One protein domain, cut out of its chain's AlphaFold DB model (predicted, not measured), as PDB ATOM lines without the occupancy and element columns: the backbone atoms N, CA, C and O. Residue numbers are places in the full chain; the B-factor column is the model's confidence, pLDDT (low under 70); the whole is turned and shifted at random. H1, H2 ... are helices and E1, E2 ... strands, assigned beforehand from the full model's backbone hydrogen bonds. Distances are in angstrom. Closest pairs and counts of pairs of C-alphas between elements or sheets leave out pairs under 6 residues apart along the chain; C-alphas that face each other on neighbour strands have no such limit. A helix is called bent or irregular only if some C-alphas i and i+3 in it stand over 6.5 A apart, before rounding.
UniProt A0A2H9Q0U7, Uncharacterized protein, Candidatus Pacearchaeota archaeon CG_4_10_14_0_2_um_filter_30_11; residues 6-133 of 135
ATOM      1  N   TYR A   6      98.745   4.836  65.588       61.44
ATOM      2  CA  TYR A   6      97.440   5.434  65.365       61.44
ATOM      3  C   TYR A   6      97.443   6.282  64.099       61.44
ATOM      4  O   TYR A   6      98.147   7.287  64.004       61.44
ATOM      5  N   TRP A   7      96.621   5.880  63.132       62.34
ATOM      6  CA  TRP A   7      96.320   6.688  61.955       62.34
ATOM      7  C   TRP A   7      95.279   7.727  62.352       62.34
ATOM      8  O   TRP A   7      94.122   7.379  62.598       62.34
ATOM      9  N   LEU A   8      95.687   8.988  62.458       66.62
ATOM     10  CA  LEU A   8      94.765  10.064  62.807       66.62
ATOM     11  C   LEU A   8      93.980  10.559  61.586       66.62
ATOM     12  O   LEU A   8      94.359  10.347  60.431       66.62
ATOM     13  N   LEU A   9      92.853  11.220  61.851       61.75
ATOM     14  CA  LEU A   9      92.040  11.840  60.811       61.75
ATOM     15  C   LEU A   9      92.787  12.994  60.133       61.75
ATOM     16  O   LEU A   9      93.021  14.036  60.742       61.75
ATOM     17  N   LYS A  10      93.004  12.855  58.820       64.31
ATOM     18  CA  LYS A  10      93.713  13.832  57.971       64.31
ATOM     19  C   LYS A  10      93.216  15.272  58.108       64.31
ATOM     20  O   LYS A  10      93.996  16.220  58.114       64.31
ATOM     21  N   LYS A  11      91.896  15.458  58.226       67.06
ATOM     22  CA  LYS A  11      91.275  16.789  58.374       67.06
ATOM     23  C   LYS A  11      91.683  17.498  59.677       67.06
ATOM     24  O   LYS A  11      91.570  18.715  59.771       67.06
ATOM     25  N   GLU A  12      92.165  16.742  60.660       70.25
ATOM     26  CA  GLU A  12      92.530  17.209  61.999       70.25
ATOM     27  C   GLU A  12      94.044  17.185  62.229       70.25
ATOM     28  O   GLU A  12      94.499  17.602  63.290       70.25
ATOM     29  N   ASP A  13      94.836  16.772  61.238       73.81
ATOM     30  CA  ASP A  13      96.282  16.565  61.351       73.81
ATOM     31  C   ASP A  13      97.020  17.777  61.919       73.81
ATOM     32  O   ASP A  13      97.818  17.636  62.840       73.81
ATOM     33  N   SER A  14      96.714  18.989  61.440       75.25
ATOM     34  CA  SER A  14      97.333  20.207  61.981       75.25
ATOM     35  C   SER A  14      96.925  20.486  63.434       75.25
ATOM     36  O   SER A  14      97.732  21.006  64.199       75.25
ATOM     37  N   LEU A  15      95.683  20.176  63.820       80.44
ATOM     38  CA  LEU A  15      95.189  20.392  65.185       80.44
ATOM     39  C   LEU A  15      95.765  19.356  66.150       80.44
ATOM     40  O   LEU A  15      96.145  19.704  67.263       80.44
ATOM     41  N   ASN A  16      95.847  18.103  65.709       79.00
ATOM     42  CA  ASN A  16      96.430  17.005  66.466       79.00
ATOM     43  C   ASN A  16      97.934  17.211  66.637       79.00
ATOM     44  O   ASN A  16      98.429  17.128  67.752       79.00
ATOM     45  N   LEU A  17      98.636  17.602  65.570       81.12
ATOM     46  CA  LEU A  17     100.058  17.929  65.626       81.12
ATOM     47  C   LEU A  17     100.331  19.071  66.608       81.12
ATOM     48  O   LEU A  17     101.250  18.978  67.418       81.12
ATOM     49  N   LYS A  18      99.512  20.130  66.557       86.00
ATOM     50  CA  LYS A  18      99.592  21.246  67.505       86.00
ATOM     51  C   LYS A  18      99.398  20.771  68.941       86.00
ATOM     52  O   LYS A  18     100.265  21.023  69.767       86.00
ATOM     53  N   TYR A  19      98.317  20.040  69.208       85.00
ATOM     54  CA  TYR A  19      98.040  19.501  70.537       85.00
ATOM     55  C   TYR A  19      99.196  18.631  71.048       85.00
ATOM     56  O   TYR A  19      99.641  18.815  72.179       85.00
ATOM     57  N   CYS A  20      99.731  17.735  70.215       83.12
ATOM     58  CA  CYS A  20     100.830  16.862  70.611       83.12
ATOM     59  C   CYS A  20     102.090  17.651  70.988       83.12
ATOM     60  O   CYS A  20     102.680  17.386  72.027       83.12
ATOM     61  N   LEU A  21     102.483  18.638  70.179       86.75
ATOM     62  CA  LEU A  21     103.670  19.459  70.451       86.75
ATOM     63  C   LEU A  21     103.496  20.400  71.653       86.75
ATOM     64  O   LEU A  21     104.488  20.787  72.262       86.75
ATOM     65  N   GLU A  22     102.261  20.771  71.998       88.31
ATOM     66  CA  GLU A  22     101.956  21.604  73.171       88.31
ATOM     67  C   GLU A  22     101.908  20.802  74.480       88.31
ATOM     68  O   GLU A  22     102.188  21.359  75.538       88.31
ATOM     69  N   ASN A  23     101.561  19.511  74.422       85.88
ATOM     70  CA  ASN A  23     101.286  18.697  75.615       85.88
ATOM     71  C   ASN A  23     102.307  17.579  75.862       85.88
ATOM     72  O   ASN A  23     102.365  17.040  76.965       85.88
ATOM     73  N   PHE A  24     103.115  17.221  74.864       85.00
ATOM     74  CA  PHE A  24     104.064  16.115  74.956       85.00
ATOM     75  C   PHE A  24     105.428  16.531  74.415       85.00
ATOM     76  O   PHE A  24     105.538  17.245  73.418       85.00
ATOM     77  N   SER A  25     106.495  16.049  75.053       84.50
ATOM     78  CA  SER A  25     107.859  16.353  74.620       84.50
ATOM     79  C   SER A  25     108.265  15.441  73.460       84.50
ATOM     80  O   SER A  25     108.314  14.225  73.647       84.50
ATOM     81  N   PRO A  26     108.572  15.969  72.266       86.06
ATOM     82  CA  PRO A  26     109.007  15.150  71.147       86.06
ATOM     83  C   PRO A  26     110.428  14.616  71.391       86.06
ATOM     84  O   PRO A  26     111.275  15.288  71.975       86.06
ATOM     85  N   LYS A  27     110.691  13.396  70.922       84.88
ATOM     86  CA  LYS A  27     111.986  12.708  71.035       84.88
ATOM     87  C   LYS A  27     112.656  12.513  69.681       84.88
ATOM     88  O   LYS A  27     113.853  12.750  69.537       84.88
ATOM     89  N   LYS A  28     111.879  12.100  68.679       84.19
ATOM     90  CA  LYS A  28     112.367  11.815  67.327       84.19
ATOM     91  C   LYS A  28     111.494  12.518  66.299       84.19
ATOM     92  O   LYS A  28     110.268  12.454  66.401       84.19
ATOM     93  N   PHE A  29     112.128  13.162  65.326       84.50
ATOM     94  CA  PHE A  29     111.480  13.747  64.161       84.50
ATOM     95  C   PHE A  29     112.010  13.054  62.911       84.50
ATOM     96  O   PHE A  29     113.187  13.190  62.577       84.50
ATOM     97  N   HIS A  30     111.143  12.293  62.244       81.19
ATOM     98  CA  HIS A  30     111.498  11.533  61.057       81.19
ATOM     99  C   HIS A  30     110.592  11.899  59.887       81.19
ATOM    100  O   HIS A  30     109.366  11.851  59.982       81.19
ATOM    101  N   VAL A  31     111.191  12.242  58.756       77.12
ATOM    102  CA  VAL A  31     110.470  12.544  57.523       77.12
ATOM    103  C   VAL A  31     111.075  11.745  56.391       77.12
ATOM    104  O   VAL A  31     112.282  11.809  56.167       77.12
ATOM    105  N   ARG A  32     110.227  11.042  55.640       72.06
ATOM    106  CA  ARG A  32     110.608  10.390  54.388       72.06
ATOM    107  C   ARG A  32     109.709  10.908  53.275       72.06
ATOM    108  O   ARG A  32     108.513  10.635  53.252       72.06
ATOM    109  N   ASN A  33     110.300  11.647  52.348       68.19
ATOM    110  CA  ASN A  33     109.660  12.023  51.091       68.19
ATOM    111  C   ASN A  33     110.151  11.059  50.005       68.19
ATOM    112  O   ASN A  33     111.358  10.943  49.827       68.19
ATOM    113  N   ILE A  34     109.260  10.338  49.329       56.66
ATOM    114  CA  ILE A  34     109.591   9.369  48.265       56.66
ATOM    115  C   ILE A  34     109.207   9.936  46.884       56.66
ATOM    116  O   ILE A  34     109.702   9.463  45.866       56.66
ATOM    117  N   ASN A  35     108.386  10.995  46.838       52.31
ATOM    118  CA  ASN A  35     107.886  11.601  45.599       52.31
ATOM    119  C   ASN A  35     108.672  12.831  45.105       52.31
ATOM    120  O   ASN A  35     108.352  13.378  44.048       52.31
ATOM    121  N   GLY A  36     109.680  13.302  45.840       50.06
ATOM    122  CA  GLY A  36     110.648  14.273  45.333       50.06
ATOM    123  C   GLY A  36     111.597  13.633  44.313       50.06
ATOM    124  O   GLY A  36     111.901  12.449  44.408       50.06
ATOM    125  N   LEU A  37     112.141  14.425  43.376       49.62
ATOM    126  CA  LEU A  37     113.205  14.000  42.437       49.62
ATOM    127  C   LEU A  37     114.375  13.266  43.126       49.62
ATOM    128  O   LEU A  37     115.101  12.511  42.482       49.62
ATOM    129  N   LYS A  38     114.565  13.504  44.428       54.94
ATOM    130  CA  LYS A  38     115.374  12.694  45.334       54.94
ATOM    131  C   LYS A  38     114.629  12.543  46.658       54.94
ATOM    132  O   LYS A  38     114.025  13.525  47.101       54.94
ATOM    133  N   PRO A  39     114.702  11.371  47.305       60.22
ATOM    134  CA  PRO A  39     114.125  11.216  48.618       60.22
ATOM    135  C   PRO A  39     114.849  12.115  49.620       60.22
ATOM    136  O   PRO A  39     116.073  12.053  49.746       60.22
ATOM    137  N   THR A  40     114.093  12.948  50.329       67.44
ATOM    138  CA  THR A  40     114.620  13.702  51.469       67.44
ATOM    139  C   THR A  40     114.298  12.916  52.724       67.44
ATOM    140  O   THR A  40     113.123  12.698  53.036       67.44
ATOM    141  N   ILE A  41     115.350  12.488  53.416       67.25
ATOM    142  CA  ILE A  41     115.260  11.843  54.720       67.25
ATOM    143  C   ILE A  41     115.751  12.853  55.749       67.25
ATOM    144  O   ILE A  41     116.905  13.274  55.700       67.25
ATOM    145  N   VAL A  42     114.863  13.252  56.653       73.38
ATOM    146  CA  VAL A  42     115.233  13.952  57.886       73.38
ATOM    147  C   VAL A  42     115.064  12.934  58.996       73.38
ATOM    148  O   VAL A  42     113.955  12.454  59.187       73.38
ATOM    149  N   ASP A  43     116.141  12.585  59.690       80.25
ATOM    150  CA  ASP A  43     116.102  11.752  60.893       80.25
ATOM    151  C   ASP A  43     116.884  12.490  61.981       80.25
ATOM    152  O   ASP A  43     118.117  12.462  62.016       80.25
ATOM    153  N   GLU A  44     116.159  13.238  62.812       81.38
ATOM    154  CA  GLU A  44     116.747  14.047  63.870       81.38
ATOM    155  C   GLU A  44     116.221  13.650  65.247       81.38
ATOM    156  O   GLU A  44     115.013  13.530  65.488       81.38
ATOM    157  N   SER A  45     117.153  13.543  66.198       86.38
ATOM    158  CA  SER A  45     116.798  13.619  67.608       86.38
ATOM    159  C   SER A  45     116.390  15.053  67.951       86.38
ATOM    160  O   SER A  45     117.139  16.019  67.732       86.38
ATOM    161  N   VAL A  46     115.190  15.166  68.510       88.88
ATOM    162  CA  VAL A  46     114.598  16.405  69.031       88.88
ATOM    163  C   VAL A  46     114.398  16.338  70.543       88.88
ATOM    164  O   VAL A  46     113.758  17.206  71.125       88.88
ATOM    165  N   GLU A  47     114.979  15.327  71.190       88.88
ATOM    166  CA  GLU A  47     114.970  15.189  72.640       88.88
ATOM    167  C   GLU A  47     115.635  16.401  73.304       88.88
ATOM    168  O   GLU A  47     116.757  16.783  72.965       88.88
ATOM    169  N   GLY A  48     114.911  17.046  74.221       87.50
ATOM    170  CA  GLY A  48     115.349  18.282  74.877       87.50
ATOM    171  C   GLY A  48     115.321  19.535  73.990       87.50
ATOM    172  O   GLY A  48     115.693  20.606  74.466       87.50
ATOM    173  N   LYS A  49     114.871  19.432  72.732       90.62
ATOM    174  CA  LYS A  49     114.740  20.559  71.798       90.62
ATOM    175  C   LYS A  49     113.287  20.993  71.642       90.62
ATOM    176  O   LYS A  49     112.349  20.237  71.892       90.62
ATOM    177  N   THR A  50     113.095  22.215  71.156       90.88
ATOM    178  CA  THR A  50     111.766  22.736  70.827       90.88
ATOM    179  C   THR A  50     111.443  22.456  69.361       90.88
ATOM    180  O   THR A  50     111.921  23.164  68.475       90.88
ATOM    181  N   LEU A  51     110.609  21.449  69.095       91.44
ATOM    182  CA  LEU A  51     110.033  21.217  67.768       91.44
ATOM    183  C   LEU A  51     108.717  21.993  67.636       91.44
ATOM    184  O   LEU A  51     107.798  21.827  68.430       91.44
ATOM    185  N   THR A  52     108.613  22.833  66.613       91.56
ATOM    186  CA  THR A  52     107.393  23.584  66.284       91.56
ATOM    187  C   THR A  52     107.095  23.480  64.797       91.56
ATOM    188  O   THR A  52     107.933  23.046  64.006       91.56
ATOM    189  N   PHE A  53     105.896  23.899  64.392       88.88
ATOM    190  CA  PHE A  53     105.561  24.026  62.981       88.88
ATOM    191  C   PHE A  53     104.786  25.312  62.689       88.88
ATOM    192  O   PHE A  53     104.092  25.863  63.544       88.88
ATOM    193  N   LYS A  54     104.890  25.786  61.447       87.69
ATOM    194  CA  LYS A  54     104.138  26.914  60.895       87.69
ATOM    195  C   LYS A  54     103.383  26.451  59.658       87.69
ATOM    196  O   LYS A  54     103.983  26.019  58.671       87.69
ATOM    197  N   LYS A  55     102.058  26.583  59.691       82.25
ATOM    198  CA  LYS A  55     101.206  26.349  58.522       82.25
ATOM    199  C   LYS A  55     101.297  27.544  57.572       82.25
ATOM    200  O   LYS A  55     100.992  28.670  57.956       82.25
ATOM    201  N   LYS A  56     101.720  27.296  56.334       82.19
ATOM    202  CA  LYS A  56     101.681  28.244  55.210       82.19
ATOM    203  C   LYS A  56     100.567  27.828  54.244       82.19
ATOM    204  O   LYS A  56     100.033  26.729  54.352       82.19
ATOM    205  N   LYS A  57     100.239  28.695  53.276       77.19
ATOM    206  CA  LYS A  57      99.155  28.475  52.295       77.19
ATOM    207  C   LYS A  57      99.185  27.068  51.677       77.19
ATOM    208  O   LYS A  57      98.164  26.397  51.672       77.19
ATOM    209  N   ASN A  58     100.366  26.622  51.238       73.38
ATOM    210  CA  ASN A  58     100.568  25.336  50.562       73.38
ATOM    211  C   ASN A  58     101.685  24.498  51.205       73.38
ATOM    212  O   ASN A  58     102.274  23.661  50.526       73.38
ATOM    213  N   SER A  59     102.060  24.749  52.463       78.06
ATOM    214  CA  SER A  59     103.131  23.971  53.095       78.06
ATOM    215  C   SER A  59     103.050  23.931  54.619       78.06
ATOM    216  O   SER A  59     102.431  24.794  55.247       78.06
ATOM    217  N   LEU A  60     103.702  22.930  55.209       81.12
ATOM    218  CA  LEU A  60     103.975  22.852  56.645       81.12
ATOM    219  C   LEU A  60     105.481  22.998  56.865       81.12
ATOM    220  O   LEU A  60     106.267  22.152  56.443       81.12
ATOM    221  N   LEU A  61     105.876  24.101  57.495       86.88
ATOM    222  CA  LEU A  61     107.263  24.390  57.841       86.88
ATOM    223  C   LEU A  61     107.544  23.902  59.262       86.88
ATOM    224  O   LEU A  61     106.922  24.410  60.188       86.88
ATOM    225  N   PHE A  62     108.484  22.984  59.435       88.88
ATOM    226  CA  PHE A  62     108.956  22.496  60.728       88.88
ATOM    227  C   PHE A  62     110.217  23.243  61.161       88.88
ATOM    228  O   PHE A  62     111.087  23.558  60.340       88.88
ATOM    229  N   LEU A  63     110.294  23.542  62.458       92.00
ATOM    230  CA  LEU A  63     111.413  24.245  63.066       92.00
ATOM    231  C   LEU A  63     111.876  23.522  64.328       92.00
ATOM    232  O   LEU A  63     111.055  23.228  65.196       92.00
ATOM    233  N   ILE A  64     113.185  23.318  64.449       92.00
ATOM    234  CA  ILE A  64     113.845  22.836  65.665       92.00
ATOM    235  C   ILE A  64     114.611  24.017  66.256       92.00
ATOM    236  O   ILE A  64     115.418  24.640  65.569       92.00
ATOM    237  N   ASP A  65     114.315  24.372  67.504       92.56
ATOM    238  CA  ASP A  65     114.896  25.529  68.198       92.56
ATOM    239  C   ASP A  65     114.804  26.817  67.355       92.56
ATOM    240  O   ASP A  65     115.758  27.580  67.210       92.56
ATOM    241  N   GLN A  66     113.627  27.029  66.748       90.19
ATOM    242  CA  GLN A  66     113.303  28.142  65.838       90.19
ATOM    243  C   GLN A  66     114.097  28.181  64.519       90.19
ATOM    244  O   GLN A  66     113.911  29.106  63.724       90.19
ATOM    245  N   LYS A  67     114.928  27.174  64.231       90.19
ATOM    246  CA  LYS A  67     115.625  27.022  62.950       90.19
ATOM    247  C   LYS A  67     114.821  26.116  62.029       90.19
ATOM    248  O   LYS A  67     114.384  25.046  62.438       90.19
ATOM    249  N   GLU A  68     114.617  26.551  60.790       89.38
ATOM    250  CA  GLU A  68     113.971  25.734  59.758       89.38
ATOM    251  C   GLU A  68     114.766  24.441  59.539       89.38
ATOM    252  O   GLU A  68     115.942  24.494  59.188       89.38
ATOM    253  N   CYS A  69     114.115  23.295  59.754       85.75
ATOM    254  CA  CYS A  69     114.705  21.974  59.520       85.75
ATOM    255  C   CYS A  69     114.073  21.273  58.313       85.75
ATOM    256  O   CYS A  69     114.752  20.568  57.571       85.75
ATOM    257  N   TYR A  70     112.776  21.485  58.073       85.50
ATOM    258  CA  TYR A  70     112.081  20.855  56.958       85.50
ATOM    259  C   TYR A  70     110.857  21.655  56.520       85.50
ATOM    260  O   TYR A  70     110.088  22.145  57.341       85.50
ATOM    261  N   ASN A  71     110.627  21.742  55.213       82.00
ATOM    262  CA  ASN A  71     109.456  22.400  54.641       82.00
ATOM    263  C   ASN A  71     108.708  21.414  53.745       82.00
ATOM    264  O   ASN A  71     109.122  21.144  52.615       82.00
ATOM    265  N   LEU A  72     107.593  20.894  54.252       77.06
ATOM    266  CA  LEU A  72     106.713  19.990  53.527       77.06
ATOM    267  C   LEU A  72     105.903  20.792  52.502       77.06
ATOM    268  O   LEU A  72     104.807  21.279  52.795       77.06
ATOM    269  N   LYS A  73     106.497  20.998  51.321       69.88
ATOM    270  CA  LYS A  73     105.878  21.698  50.189       69.88
ATOM    271  C   LYS A  73     104.732  20.868  49.623       69.88
ATOM    272  O   LYS A  73     104.879  19.667  49.443       69.88
ATOM    273  N   THR A  74     103.632  21.555  49.324       57.59
ATOM    274  CA  THR A  74     102.437  21.053  48.639       57.59
ATOM    275  C   THR A  74     101.873  19.781  49.264       57.59
ATOM    276  O   THR A  74     102.232  18.666  48.911       57.59
ATOM    277  N   HIS A  75     100.872  19.979  50.121       51.94
ATOM    278  CA  HIS A  75      99.859  19.003  50.552       51.94
ATOM    279  C   HIS A  75      99.082  18.331  49.379       51.94
ATOM    280  O   HIS A  75      97.988  17.817  49.590       51.94
ATOM    281  N   GLU A  76      99.592  18.358  48.139       41.06
ATOM    282  CA  GLU A  76      98.942  17.811  46.938       41.06
ATOM    283  C   GLU A  76      98.785  16.287  46.992       41.06
ATOM    284  O   GLU A  76      97.930  15.735  46.302       41.06
ATOM    285  N   LYS A  77      99.550  15.606  47.854       47.47
ATOM    286  CA  LYS A  77      99.362  14.191  48.175       47.47
ATOM    287  C   LYS A  77      99.111  13.998  49.674       47.47
ATOM    288  O   LYS A  77      99.651  14.744  50.495       47.47
ATOM    289  N   PRO A  78      98.294  13.002  50.051       47.53
ATOM    290  CA  PRO A  78      98.115  12.642  51.446       47.53
ATOM    291  C   PRO A  78      99.436  12.108  52.003       47.53
ATOM    292  O   PRO A  78      99.880  11.041  51.593       47.53
ATOM    293  N   PHE A  79     100.041  12.822  52.949       51.62
ATOM    294  CA  PHE A  79     101.039  12.227  53.828       51.62
ATOM    295  C   PHE A  79     100.351  11.696  55.079       51.62
ATOM    296  O   PHE A  79      99.239  12.105  55.419       51.62
ATOM    297  N   SER A  80     101.009  10.761  55.745       52.38
ATOM    298  CA  SER A  80     100.482  10.153  56.963       52.38
ATOM    299  C   SER A  80     101.299  10.622  58.151       52.38
ATOM    300  O   SER A  80     102.527  10.521  58.130       52.38
ATOM    301  N   LEU A  81     100.608  11.169  59.151       58.62
ATOM    302  CA  LEU A  81     101.194  11.508  60.439       58.62
ATOM    303  C   LEU A  81     101.182  10.277  61.332       58.62
ATOM    304  O   LEU A  81     100.115   9.809  61.732       58.62
ATOM    305  N   ARG A  82     102.371   9.776  61.659       60.72
ATOM    306  CA  ARG A  82     102.533   8.707  62.641       60.72
ATOM    307  C   ARG A  82     103.001   9.293  63.965       60.72
ATOM    308  O   ARG A  82     104.048   9.932  64.038       60.72
ATOM    309  N   TYR A  83     102.207   9.047  65.000       63.41
ATOM    310  CA  TYR A  83     102.548   9.360  66.381       63.41
ATOM    311  C   TYR A  83     102.957   8.063  67.061       63.41
ATOM    312  O   TYR A  83     102.154   7.132  67.133       63.41
ATOM    313  N   THR A  84     104.191   8.001  67.551       57.38
ATOM    314  CA  THR A  84     104.649   6.879  68.377       57.38
ATOM    315  C   THR A  84     104.714   7.335  69.832       57.38
ATOM    316  O   THR A  84     105.315   8.368  70.134       57.38
ATOM    317  N   LEU A  85     104.075   6.568  70.717       56.84
ATOM    318  CA  LEU A  85     104.050   6.773  72.167       56.84
ATOM    319  C   LEU A  85     105.087   5.827  72.802       56.84
ATOM    320  O   LEU A  85     105.084   4.642  72.471       56.84
ATOM    321  N   ASN A  86     105.990   6.335  73.649       47.75
ATOM    322  CA  ASN A  86     107.031   5.561  74.371       47.75
ATOM    323  C   ASN A  86     106.475   4.266  75.021       47.75
ATOM    324  O   ASN A  86     105.333   4.258  75.463       47.75
ATOM    325  N   GLU A  87     107.176   3.136  75.179       41.75
ATOM    326  CA  GLU A  87     108.592   2.733  75.131       41.75
ATOM    327  C   GLU A  87     108.635   1.272  74.635       41.75
ATOM    328  O   GLU A  87     108.067   0.431  75.327       41.75
ATOM    329  N   LYS A  88     109.304   0.958  73.502       35.62
ATOM    330  CA  LYS A  88     110.124  -0.273  73.327       35.62
ATOM    331  C   LYS A  88     110.806  -0.510  71.966       35.62
ATOM    332  O   LYS A  88     110.922  -1.665  71.621       35.62
ATOM    333  N   LEU A  89     111.277   0.472  71.185       48.06
ATOM    334  CA  LEU A  89     111.935   0.234  69.870       48.06
ATOM    335  C   LEU A  89     112.696  -1.114  69.751       48.06
ATOM    336  O   LEU A  89     113.796  -1.269  70.283       48.06
ATOM    337  N   LYS A  90     112.096  -2.075  69.044       34.22
ATOM    338  CA  LYS A  90     112.796  -3.172  68.388       34.22
ATOM    339  C   LYS A  90     112.067  -3.502  67.095       34.22
ATOM    340  O   LYS A  90     110.855  -3.318  66.998       34.22
ATOM    341  N   GLU A  91     112.886  -3.889  66.131       43.44
ATOM    342  CA  GLU A  91     112.555  -4.388  64.803       43.44
ATOM    343  C   GLU A  91     111.331  -5.321  64.834       43.44
ATOM    344  O   GLU A  91     111.075  -5.976  65.842       43.44
ATOM    345  N   ASP A  92     110.587  -5.349  63.728       36.22
ATOM    346  CA  ASP A  92     109.435  -6.231  63.470       36.22
ATOM    347  C   ASP A  92     108.041  -5.687  63.827       36.22
ATOM    348  O   ASP A  92     107.142  -6.391  64.280       36.22
ATOM    349  N   THR A  93     107.758  -4.453  63.413       39.00
ATOM    350  CA  THR A  93     106.798  -4.435  62.302       39.00
ATOM    351  C   THR A  93     107.663  -4.440  61.062       39.00
ATOM    352  O   THR A  93     108.236  -3.406  60.715       39.00
ATOM    353  N   GLU A  94     107.785  -5.589  60.400       40.34
ATOM    354  CA  GLU A  94     107.944  -5.560  58.953       40.34
ATOM    355  C   GLU A  94     106.689  -4.847  58.440       40.34
ATOM    356  O   GLU A  94     105.679  -5.447  58.085       40.34
ATOM    357  N   LEU A  95     106.721  -3.513  58.490       42.84
ATOM    358  CA  LEU A  95     106.060  -2.701  57.501       42.84
ATOM    359  C   LEU A  95     106.577  -3.297  56.203       42.84
ATOM    360  O   LEU A  95     107.755  -3.162  55.865       42.84
ATOM    361  N   THR A  96     105.730  -4.096  55.566       39.53
ATOM    362  CA  THR A  96     106.082  -4.685  54.285       39.53
ATOM    363  C   THR A  96     106.536  -3.541  53.385       39.53
ATOM    364  O   THR A  96     106.038  -2.416  53.511       39.53
ATOM    365  N   ASN A  97     107.489  -3.789  52.487       40.94
ATOM    366  CA  ASN A  97     107.914  -2.760  51.539       40.94
ATOM    367  C   ASN A  97     106.704  -2.086  50.857       40.94
ATOM    368  O   ASN A  97     106.753  -0.888  50.635       40.94
ATOM    369  N   ALA A  98     105.566  -2.775  50.709       38.31
ATOM    370  CA  ALA A  98     104.300  -2.235  50.210       38.31
ATOM    371  C   ALA A  98     103.693  -1.049  51.011       38.31
ATOM    372  O   ALA A  98     103.067  -0.173  50.406       38.31
ATOM    373  N   ASP A  99     103.882  -0.970  52.337       45.44
ATOM    374  CA  ASP A  99     103.460   0.187  53.154       45.44
ATOM    375  C   ASP A  99     104.447   1.364  53.023       45.44
ATOM    376  O   ASP A  99     104.058   2.531  53.119       45.44
ATOM    377  N   TYR A 100     105.726   1.065  52.762       46.75
ATOM    378  CA  TYR A 100     106.773   2.053  52.480       46.75
ATOM    379  C   TYR A 100     106.812   2.511  51.017       46.75
ATOM    380  O   TYR A 100     107.386   3.557  50.729       46.75
ATOM    381  N   GLU A 101     106.246   1.739  50.095       42.38
ATOM    382  CA  GLU A 101     106.347   1.946  48.647       42.38
ATOM    383  C   GLU A 101     105.363   3.000  48.123       42.38
ATOM    384  O   GLU A 101     105.537   3.486  47.008       42.38
ATOM    385  N   ASN A 102     104.370   3.416  48.919       48.72
ATOM    386  CA  ASN A 102     103.213   4.156  48.401       48.72
ATOM    387  C   ASN A 102     103.027   5.606  48.898       48.72
ATOM    388  O   ASN A 102     102.012   6.220  48.560       48.72
ATOM    389  N   GLY A 103     103.959   6.221  49.643       55.75
ATOM    390  CA  GLY A 103     103.765   7.638  49.987       55.75
ATOM    391  C   GLY A 103     104.818   8.340  50.838       55.75
ATOM    392  O   GLY A 103     105.647   7.727  51.505       55.75
ATOM    393  N   ASP A 104     104.733   9.670  50.815       62.00
ATOM    394  CA  ASP A 104     105.458  10.557  51.722       62.00
ATOM    395  C   ASP A 104     104.881  10.401  53.139       62.00
ATOM    396  O   ASP A 104     103.659  10.416  53.318       62.00
ATOM    397  N   TYR A 105     105.724  10.263  54.163       69.25
ATOM    398  CA  TYR A 105     105.255  10.192  55.549       69.25
ATOM    399  C   TYR A 105     106.105  11.026  56.502       69.25
ATOM    400  O   TYR A 105     107.296  11.269  56.281       69.25
ATOM    401  N   LEU A 106     105.448  11.471  57.573       74.62
ATOM    402  CA  LEU A 106     106.035  12.257  58.645       74.62
ATOM    403  C   LEU A 106     105.710  11.570  59.969       74.62
ATOM    404  O   LEU A 106     104.548  11.372  60.322       74.62
ATOM    405  N   GLU A 107     106.749  11.180  60.685       77.88
ATOM    406  CA  GLU A 107     106.658  10.500  61.965       77.88
ATOM    407  C   GLU A 107     107.272  11.382  63.051       77.88
ATOM    408  O   GLU A 107     108.383  11.899  62.915       77.88
ATOM    409  N   ILE A 108     106.537  11.552  64.148       76.12
ATOM    410  CA  ILE A 108     107.036  12.229  65.341       76.12
ATOM    411  C   ILE A 108     106.790  11.316  66.533       76.12
ATOM    412  O   ILE A 108     105.663  10.900  66.809       76.12
ATOM    413  N   THR A 109     107.862  10.996  67.243       77.94
ATOM    414  CA  THR A 109     107.788  10.209  68.475       77.94
ATOM    415  C   THR A 109     107.742  11.153  69.663       77.94
ATOM    416  O   THR A 109     108.561  12.070  69.738       77.94
ATOM    417  N   PHE A 110     106.822  10.913  70.593       76.56
ATOM    418  CA  PHE A 110     106.627  11.732  71.786       76.56
ATOM    419  C   PHE A 110     106.914  10.937  73.063       76.56
ATOM    420  O   PHE A 110     106.630   9.741  73.157       76.56
ATOM    421  N   ASN A 111     107.443  11.632  74.067       74.19
ATOM    422  CA  ASN A 111     107.543  11.140  75.430       74.19
ATOM    423  C   ASN A 111     106.176  11.239  76.119       74.19
ATOM    424  O   ASN A 111     105.518  12.277  76.065       74.19
ATOM    425  N   GLY A 112     105.781  10.169  76.810       69.12
ATOM    426  CA  GLY A 112     104.501  10.072  77.513       69.12
ATOM    427  C   GLY A 112     103.461   9.235  76.766       69.12
ATOM    428  O   GLY A 112     103.759   8.580  75.767       69.12
ATOM    429  N   LYS A 113     102.230   9.233  77.290       70.94
ATOM    430  CA  LYS A 113     101.097   8.472  76.755       70.94
ATOM    431  C   LYS A 113     100.022   9.438  76.259       70.94
ATOM    432  O   LYS A 113      99.462  10.182  77.054       70.94
ATOM    433  N   ILE A 114      99.722   9.389  74.964       71.00
ATOM    434  CA  ILE A 114      98.559  10.058  74.374       71.00
ATOM    435  C   ILE A 114      97.387   9.081  74.433       71.00
ATOM    436  O   ILE A 114      97.496   7.941  73.978       71.00
ATOM    437  N   GLU A 115      96.265   9.514  74.991       77.31
ATOM    438  CA  GLU A 115      95.034   8.735  74.931       77.31
ATOM    439  C   GLU A 115      94.327   8.960  73.599       77.31
ATOM    440  O   GLU A 115      94.222  10.085  73.107       77.31
ATOM    441  N   VAL A 116      93.829   7.879  73.006       76.38
ATOM    442  CA  VAL A 116      93.099   7.932  71.742       76.38
ATOM    443  C   VAL A 116      91.842   7.075  71.799       76.38
ATOM    444  O   VAL A 116      91.710   6.186  72.642       76.38
ATOM    445  N   GLU A 117      90.925   7.327  70.877       78.62
ATOM    446  CA  GLU A 117      89.720   6.532  70.663       78.62
ATOM    447  C   GLU A 117      89.467   6.278  69.174       78.62
ATOM    448  O   GLU A 117      89.872   7.096  68.339       78.62
ATOM    449  N   PRO A 118      88.811   5.159  68.820       78.62
ATOM    450  CA  PRO A 118      88.350   4.922  67.460       78.62
ATOM    451  C   PRO A 118      87.418   6.043  66.999       78.62
ATOM    452  O   PRO A 118      86.508   6.461  67.714       78.62
ATOM    453  N   SER A 119      87.637   6.520  65.784       76.44
ATOM    454  CA  SER A 119      86.708   7.397  65.090       76.44
ATOM    455  C   SER A 119      85.643   6.579  64.361       76.44
ATOM    456  O   SER A 119      85.839   5.403  64.074       76.44
ATOM    457  N   GLU A 120      84.556   7.238  63.973       80.12
ATOM    458  CA  GLU A 120      83.513   6.667  63.106       80.12
ATOM    459  C   GLU A 120      83.975   6.386  61.660       80.12
ATOM    460  O   GLU A 120      83.247   5.768  60.891       80.12
ATOM    461  N   PHE A 121      85.161   6.864  61.266       76.19
ATOM    462  CA  PHE A 121      85.718   6.665  59.930       76.19
ATOM    463  C   PHE A 121      86.709   5.504  59.924       76.19
ATOM    464  O   PHE A 121      87.552   5.395  60.818       76.19
ATOM    465  N   GLU A 122      86.687   4.710  58.857       73.56
ATOM    466  CA  GLU A 122      87.574   3.562  58.673       73.56
ATOM    467  C   GLU A 122      88.593   3.791  57.550       73.56
ATOM    468  O   GLU A 122      88.282   4.363  56.503       73.56
ATOM    469  N   ARG A 123      89.832   3.336  57.771       65.31
ATOM    470  CA  ARG A 123      90.890   3.281  56.749       65.31
ATOM    471  C   ARG A 123      90.664   2.109  55.794       65.31
ATOM    472  O   ARG A 123      90.948   2.212  54.606       65.31
ATOM    473  N   ALA A 124      90.207   0.995  56.349       67.75
ATOM    474  CA  ALA A 124      89.852  -0.244  55.672       67.75
ATOM    475  C   ALA A 124      88.787  -0.950  56.527       67.75
ATOM    476  O   ALA A 124      88.696  -0.623  57.711       67.75
ATOM    477  N   PRO A 125      88.017  -1.908  55.981       68.69
ATOM    478  CA  PRO A 125      86.969  -2.594  56.734       68.69
ATOM    479  C   PRO A 125      87.468  -3.117  58.089       68.69
ATOM    480  O   PRO A 125      88.392  -3.933  58.139       68.69
ATOM    481  N   GLY A 126      86.885  -2.615  59.181       73.62
ATOM    482  CA  GLY A 126      87.247  -2.989  60.555       73.62
ATOM    483  C   GLY A 126      88.534  -2.353  61.100       73.62
ATOM    484  O   GLY A 126      88.979  -2.709  62.191       73.62
ATOM    485  N   ILE A 127      89.142  -1.411  60.371       71.19
ATOM    486  CA  ILE A 127      90.338  -0.666  60.785       71.19
ATOM    487  C   ILE A 127      89.975   0.823  60.901       71.19
ATOM    488  O   ILE A 127      89.977   1.528  59.886       71.19
ATOM    489  N   PRO A 128      89.684   1.337  62.111       68.19
ATOM    490  CA  PRO A 128      89.280   2.725  62.297       68.19
ATOM    491  C   PRO A 128      90.467   3.691  62.162       68.19
ATOM    492  O   PRO A 128      91.616   3.357  62.470       68.19
ATOM    493  N   PHE A 129      90.182   4.927  61.758       71.62
ATOM    494  CA  PHE A 129      91.026   6.063  62.135       71.62
ATOM    495  C   PHE A 129      90.847   6.356  63.624       71.62
ATOM    496  O   PHE A 129      89.801   6.057  64.190       71.62
ATOM    497  N   TYR A 130      91.830   6.992  64.248       74.25
ATOM    498  CA  TYR A 130      91.795   7.342  65.664       74.25
ATOM    499  C   TYR A 130      91.692   8.856  65.864       74.25
ATOM    500  O   TYR A 130      92.124   9.653  65.026       74.25
ATOM    501  N   ARG A 131      91.123   9.252  67.002       75.19
ATOM    502  CA  ARG A 131      91.088  10.629  67.504       75.19
ATOM    503  C   ARG A 131      91.852  10.700  68.816       75.19
ATOM    504  O   ARG A 131      91.777   9.776  69.618       75.19
ATOM    505  N   ILE A 132      92.578  11.792  69.036       78.38
ATOM    506  CA  ILE A 132      93.222  12.057  70.325       78.38
ATOM    507  C   ILE A 132      92.153  12.500  71.323       78.38
ATOM    508  O   ILE A 132      91.428  13.461  71.051       78.38
ATOM    509  N   LYS A 133      92.088  11.837  72.480       77.69
ATOM    510  CA  LYS A 133      91.298  12.304  73.619       77.69
ATOM    511  C   LYS A 133      92.011  13.499  74.236       77.69
ATOM    512  O   LYS A 133      93.122  13.374  74.741       77.69
TER     513      LYS A 133
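What this domain is: This is residues 6 to 133 of the 135 residues of an uncharacterized protein of Candidatus Pacearchaeota archaeon CG_4_10_14_0_2_um_filter_30_11 (UniProt A0A2H9Q0U7). A four-strand sheet, E2 E1 E7 E6, and a three-strand sheet, E3 E4 E5, make a partial sandwich, and H1 packs over E7 and E6 and over E3. The hairpin of E8 and E9 sits beyond the E6 edge, and residues 88 to 99, of which 97 to 99 belong to H2, stick out and stand free. The printed part has 128 residues, with named elements in the order H1 E1 E2 E3 E4 E5 E6 H2 E7 E8 E9. The four-strand sheet is mixed, the other two are antiparallel, and the class is mixed, helices and strands. The whole is compact, with a radius of gyration of the C-alphas of 14.6 A and spans of 41 by 35 by 34 A.

Where its parts are: H1, residues 10 to 23, begins at C-alpha 10 (93.713, 13.832, 57.971), is 19.8 A long and is irregular, with C-alphas 11 and 14 7.8 A apart. E1 is residues 25 to 33, 24.0 A, and E2 40 to 45. E3, 51 to 56, E4, 59 to 64, and E5, 67 to 73, follow as a meander, each strand the antiparallel neighbour of the one before. E6 is 80 to 85, H2 97 to 100 and E7 105 to 111, 20.0 A. E8, 116 to 124, bends by 88 degrees at residue 120. E9, 127 to 132, ends at C-alpha 132 (93.222, 12.057, 70.325).

How they stand to each other: E1 is antiparallel to E7, with N 30 and O 107 2.9 A apart, and to E2 in a hairpin, with N 31 and O 42 at 2.8 A. E7 and E6 are parallel, with N 106 and O 80 at 3.1 A; with H2 they form a strand-helix-strand unit, parallel neighbours with a helix between, its crossover right-handed. H1 is on this sheet at a height of 9.7 A, slantwise to the strands, only just, at 32 degrees to E6 on the local plane. In the sandwich, two sheets face to face, the facing parts are 10.5 A centre to centre. E3 and E4 have N 54 and O 61 at 2.8 A, E4 and E5 N 62 and O 70 at 2.8 A. H1 is also on that sheet, and the closest C-alphas of H1 and E3, Leu 21 and Thr 52, are 6.9 A apart. E8 and E9 have N 119 and O 129 at 2.7 A. In H1, 8 of 10 O i to N i+4 pairs are within hydrogen-bond range; H2 is too short for one.

The domain as a whole: The C-alphas of Lys 67 and Pro 125, the two farthest apart, are 41.7 A apart. The printed part has no cut. The link from E6 to H2, 11 residues, is long. Mean pLDDT of the printed part is 70.1, with residues 73 to 105 among those under 70.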